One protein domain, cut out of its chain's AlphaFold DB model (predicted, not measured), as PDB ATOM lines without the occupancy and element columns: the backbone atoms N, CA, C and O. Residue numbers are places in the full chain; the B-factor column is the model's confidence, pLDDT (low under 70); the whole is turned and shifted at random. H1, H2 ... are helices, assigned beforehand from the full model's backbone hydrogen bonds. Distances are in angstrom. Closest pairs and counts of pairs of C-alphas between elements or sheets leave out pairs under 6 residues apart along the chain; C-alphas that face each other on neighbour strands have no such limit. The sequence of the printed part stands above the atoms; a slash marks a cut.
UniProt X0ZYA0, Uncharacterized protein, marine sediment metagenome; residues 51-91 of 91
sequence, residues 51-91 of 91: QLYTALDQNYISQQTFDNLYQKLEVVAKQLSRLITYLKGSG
ATOM      1  N   GLN A  51      62.700  69.059 123.669       91.50
ATOM      2  CA  GLN A  51      61.910  68.226 122.757       91.50
ATOM      3  C   GLN A  51      62.762  67.574 121.660       91.50
ATOM      4  O   GLN A  51      62.492  66.435 121.287       91.50
ATOM      5  N   LEU A  52      63.802  68.254 121.166       91.25
ATOM      6  CA  LEU A  52      64.742  67.692 120.195       91.25
ATOM      7  C   LEU A  52      65.519  66.503 120.762       91.25
ATOM      8  O   LEU A  52      65.695  65.524 120.041       91.25
ATOM      9  N   TYR A  53      65.942  66.558 122.029       90.94
ATOM     10  CA  TYR A  53      66.581  65.411 122.688       90.94
ATOM     11  C   TYR A  53      65.627  64.217 122.756       90.94
ATOM     12  O   TYR A  53      65.982  63.122 122.334       90.94
ATOM     13  N   THR A  54      64.377  64.441 123.167       91.56
ATOM     14  CA  THR A  54      63.355  63.384 123.179       91.56
ATOM     15  C   THR A  54      63.082  62.819 121.779       91.56
ATOM     16  O   THR A  54      62.891  61.614 121.622       91.56
ATOM     17  N   ALA A  55      63.060  63.667 120.746       91.00
ATOM     18  CA  ALA A  55      62.854  63.237 119.363       91.00
ATOM     19  C   ALA A  55      64.035  62.418 118.817       91.00
ATOM     20  O   ALA A  55      63.821  61.491 118.032       91.00
ATOM     21  N   LEU A  56      65.260  62.745 119.237       91.62
ATOM     22  CA  LEU A  56      66.467  61.982 118.924       91.62
ATOM     23  C   LEU A  56      66.438  60.607 119.605       91.62
ATOM     24  O   LEU A  56      66.643  59.599 118.934       91.62
ATOM     25  N   ASP A  57      66.100  60.554 120.897       91.50
ATOM     26  CA  ASP A  57      65.994  59.301 121.658       91.50
ATOM     27  C   ASP A  57      64.950  58.353 121.050       91.50
ATOM     28  O   ASP A  57      65.172  57.146 120.920       91.50
ATOM     29  N   GLN A  58      63.821  58.903 120.600       92.69
ATOM     30  CA  GLN A  58      62.766  58.145 119.921       92.69
ATOM     31  C   GLN A  58      63.096  57.819 118.454       92.69
ATOM     32  O   GLN A  58      62.268  57.234 117.759       92.69
ATOM     33  N   ASN A  59      64.303  58.160 117.981       89.81
ATOM     34  CA  ASN A  59      64.772  57.948 116.609       89.81
ATOM     35  C   ASN A  59      63.846  58.561 115.534       89.81
ATOM     36  O   ASN A  59      63.827  58.110 114.389       89.81
ATOM     37  N   TYR A  60      63.095  59.619 115.870       90.00
ATOM     38  CA  TYR A  60      62.285  60.358 114.892       90.00
ATOM     39  C   TYR A  60      63.131  61.233 113.969       90.00
ATOM     40  O   TYR A  60      62.704  61.570 112.864       90.00
ATOM     41  N   ILE A  61      64.320  61.627 114.426       91.94
ATOM     42  CA  ILE A  61      65.271  62.456 113.687       91.94
ATOM     43  C   ILE A  61      66.661  61.821 113.727       91.94
ATOM     44  O   ILE A  61      67.041  61.192 114.711       91.94
ATOM     45  N   SER A  62      67.440  62.002 112.660       92.81
ATOM     46  CA  SER A  62      68.838  61.559 112.625       92.81
ATOM     47  C   SER A  62      69.741  62.500 113.424       92.81
ATOM     48  O   SER A  62      69.461  63.698 113.515       92.81
ATOM     49  N   GLN A  63      70.875  61.990 113.917       90.69
ATOM     50  CA  GLN A  63      71.874  62.793 114.636       90.69
ATOM     51  C   GLN A  63      72.297  64.039 113.840       90.69
ATOM     52  O   GLN A  63      72.338  65.139 114.374       90.69
ATOM     53  N   GLN A  64      72.506  63.896 112.527       93.50
ATOM     54  CA  GLN A  64      72.862  65.015 111.652       93.50
ATOM     55  C   GLN A  64      71.768  66.099 111.601       93.50
ATOM     56  O   GLN A  64      72.065  67.294 111.550       93.50
ATOM     57  N   THR A  65      70.495  65.690 111.611       92.12
ATOM     58  CA  THR A  65      69.355  66.618 111.633       92.12
ATOM     59  C   THR A  65      69.249  67.306 112.990       92.12
ATOM     60  O   THR A  65      69.048  68.521 113.041       92.12
ATOM     61  N   PHE A  66      69.438  66.552 114.075       93.12
ATOM     62  CA  PHE A  66      69.495  67.085 115.432       93.12
ATOM     63  C   PHE A  66      70.596  68.141 115.563       93.12
ATOM     64  O   PHE A  66      70.297  69.264 115.960       93.12
ATOM     65  N   ASP A  67      71.827  67.836 115.146       93.06
ATOM     66  CA  ASP A  67      72.966  68.753 115.255       93.06
ATOM     67  C   ASP A  67      72.714  70.057 114.478       93.06
ATOM     68  O   ASP A  67      72.974  71.153 114.980       93.06
ATOM     69  N   ASN A  68      72.136  69.967 113.273       94.50
ATOM     70  CA  ASN A  68      71.790  71.139 112.462       94.50
ATOM     71  C   ASN A  68      70.715  72.010 113.140       94.50
ATOM     72  O   ASN A  68      70.851  73.235 113.216       94.50
ATOM     73  N   LEU A  69      69.652  71.389 113.659       92.06
ATOM     74  CA  LEU A  69      68.581  72.097 114.367       92.06
ATOM     75  C   LEU A  69      69.084  72.709 115.676       92.06
ATOM     76  O   LEU A  69      68.772  73.863 115.974       92.06
ATOM     77  N   TYR A  70      69.914  71.980 116.416       91.94
ATOM     78  CA  TYR A  70      70.513  72.444 117.658       91.94
ATOM     79  C   TYR A  70      71.413  73.662 117.422       91.94
ATOM     80  O   TYR A  70      71.264  74.679 118.106       91.94
ATOM     81  N   GLN A  71      72.264  73.627 116.389       93.38
ATOM     82  CA  GLN A  71      73.081  74.783 116.006       93.38
ATOM     83  C   GLN A  71      72.229  75.998 115.625       93.38
ATOM     84  O   GLN A  71      72.524  77.119 116.047       93.38
ATOM     85  N   LYS A  72      71.140  75.802 114.870       92.81
ATOM     86  CA  LYS A  72      70.214  76.895 114.531       92.81
ATOM     87  C   LYS A  72      69.587  77.516 115.778       92.81
ATOM     88  O   LYS A  72      69.550  78.744 115.886       92.81
ATOM     89  N   LEU A  73      69.142  76.699 116.733       91.44
ATOM     90  CA  LEU A  73      68.584  77.191 117.997       91.44
ATOM     91  C   LEU A  73      69.622  77.968 118.812       91.44
ATOM     92  O   LEU A  73      69.295  79.006 119.390       91.44
ATOM     93  N   GLU A  74      70.880  77.526 118.818       90.31
ATOM     94  CA  GLU A  74      71.962  78.240 119.498       90.31
ATOM     95  C   GLU A  74      72.220  79.624 118.877       90.31
ATOM     96  O   GLU A  74      72.380  80.620 119.596       90.31
ATOM     97  N   VAL A  75      72.203  79.718 117.544       93.00
ATOM     98  CA  VAL A  75      72.328  80.996 116.824       93.00
ATOM     99  C   VAL A  75      71.181  81.939 117.194       93.00
ATOM    100  O   VAL A  75      71.434  83.102 117.525       93.00
ATOM    101  N   VAL A  76      69.939  81.445 117.218       90.81
ATOM    102  CA  VAL A  76      68.762  82.235 117.621       90.81
ATOM    103  C   VAL A  76      68.889  82.705 119.075       90.81
ATOM    104  O   VAL A  76      68.710  83.891 119.362       90.81
ATOM    105  N   ALA A  77      69.287  81.830 120.001       89.69
ATOM    106  CA  ALA A  77      69.480  82.190 121.408       89.69
ATOM    107  C   ALA A  77      70.566  83.270 121.600       89.69
ATOM    108  O   ALA A  77      70.418  84.179 122.434       89.69
ATOM    109  N   LYS A  78      71.646  83.208 120.807       91.06
ATOM    110  CA  LYS A  78      72.694  84.240 120.760       91.06
ATOM    111  C   LYS A  78      72.152  85.568 120.231       91.06
ATOM    112  O   LYS A  78      72.422  86.605 120.841       91.06
ATOM    113  N   GLN A  79      71.371  85.556 119.153       91.25
ATOM    114  CA  GLN A  79      70.743  86.762 118.599       91.25
ATOM    115  C   GLN A  79      69.788  87.421 119.601       91.25
ATOM    116  O   GLN A  79      69.903  88.622 119.847       91.25
ATOM    117  N   LEU A  80      68.925  86.638 120.258       89.62
ATOM    118  CA  LEU A  80      68.031  87.132 121.312       89.62
ATOM    119  C   LEU A  80      68.818  87.763 122.467       89.62
ATOM    120  O   LEU A  80      68.477  88.846 122.939       89.62
ATOM    121  N   SER A  81      69.907  87.124 122.896       88.56
ATOM    122  CA  SER A  81      70.739  87.638 123.992       88.56
ATOM    123  C   SER A  81      71.448  88.950 123.616       88.56
ATOM    124  O   SER A  81      71.506  89.875 124.432       88.56
ATOM    125  N   ARG A  82      71.932  89.075 122.371       90.50
ATOM    126  CA  ARG A  82      72.502  90.328 121.842       90.50
ATOM    127  C   ARG A  82      71.454  91.434 121.775       90.50
ATOM    128  O   ARG A  82      71.732  92.545 122.213       90.50
ATOM    129  N   LEU A  83      70.250  91.121 121.300       88.69
ATOM    130  CA  LEU A  83      69.156  92.083 121.202       88.69
ATOM    131  C   LEU A  83      68.711  92.583 122.585       88.69
ATOM    132  O   LEU A  83      68.566  93.786 122.776       88.69
ATOM    133  N   ILE A  84      68.580  91.693 123.576       87.38
ATOM    134  CA  ILE A  84      68.297  92.082 124.970       87.38
ATOM    135  C   ILE A  84      69.386  93.021 125.500       87.38
ATOM    136  O   ILE A  84      69.075  94.017 126.151       87.38
ATOM    137  N   THR A  85      70.658  92.707 125.242       88.44
ATOM    138  CA  THR A  85      71.795  93.518 125.707       88.44
ATOM    139  C   THR A  85      71.784  94.902 125.066       88.44
ATOM    140  O   THR A  85      71.915  95.900 125.769       88.44
ATOM    141  N   TYR A  86      71.546  94.965 123.756       88.56
ATOM    142  CA  TYR A  86      71.392  96.213 123.015       88.56
ATOM    143  C   TYR A  86      70.273  97.082 123.605       88.56
ATOM    144  O   TYR A  86      70.510  98.221 123.986       88.56
ATOM    145  N   LEU A  87      69.077  96.525 123.798       84.06
ATOM    146  CA  LEU A  87      67.928  97.262 124.340       84.06
ATOM    147  C   LEU A  87      68.118  97.737 125.786       84.06
ATOM    148  O   LEU A  87      67.471  98.697 126.200       84.06
ATOM    149  N   LYS A  88      68.967  97.054 126.564       81.19
ATOM    150  CA  LYS A  88      69.337  97.469 127.924       81.19
ATOM    151  C   LYS A  88      70.376  98.591 127.943       81.19
ATOM    152  O   LYS A  88      70.366  99.360 128.894       81.19
ATOM    153  N   GLY A  89      71.270  98.646 126.953       77.38
ATOM    154  CA  GLY A  89      72.313  99.673 126.841       77.38
ATOM    155  C   GLY A  89      71.861 100.948 126.125       77.38
ATOM    156  O   GLY A  89      72.437 102.003 126.354       77.38
ATOM    157  N   SER A  90      70.824 100.866 125.288       64.81
ATOM    158  CA  SER A  90      70.267 102.001 124.534       64.81
ATOM    159  C   SER A  90      69.225 102.823 125.318       64.81
ATOM    160  O   SER A  90      68.343 103.421 124.700       64.81
ATOM    161  N   GLY A  91      69.262 102.796 126.655       49.94
ATOM    162  CA  GLY A  91      68.282 103.436 127.543       49.94
ATOM    163  C   GLY A  91      68.906 104.404 128.531       49.94
ATOM    164  O   GLY A  91      70.029 104.115 128.994       49.94
TER     165      GLY A  91
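AT A GLANCE: This is residues 51 to 91 of the 91 residues of an uncharacterized protein of marine sediment metagenome (UniProt X0ZYA0). One long helix, H2, makes nearly the whole length of a rod, and a short helix, H1, folds back beside its first turns as a lopsided helical hairpin. Beyond that hairpin, residues 71 to 91 stick out free. The printed part has 41 residues with two named helices, H1 then H2, and no named strand; the class is all helix. It is extended, with a radius of gyration of the C-alphas of 14.8 A and spans of 47 by 15 by 7 A.

IN THESE COORDINATES: H1 covers residues 51 to 57, beginning at C-alpha 51 at (61.910, 68.226, 122.757). H2 covers residues 63 to 89, 38.8 A from first to last C-alpha, from (71.874, 62.793, 114.636) to (72.313, 99.673, 126.841).

HOW THE PARTS SIT: H1 and H2 form a helical hairpin over a tight link of 5 residues. They run opposite ways at a shallow tilt of 21 degrees. H2 touches H1 with residues 63 to 70 alone; the closest C-alphas, of Leu 52 and Phe 66, are 6.8 A apart. In H1 and H2 every O i to N i+4 pair is within hydrogen-bond range.

THE WHOLE: The C-alphas farthest apart, of Asn 59 and Gly 91, are 46.9 A apart. The printed part has no cut. Residues 90 to 91 have pLDDT under 70.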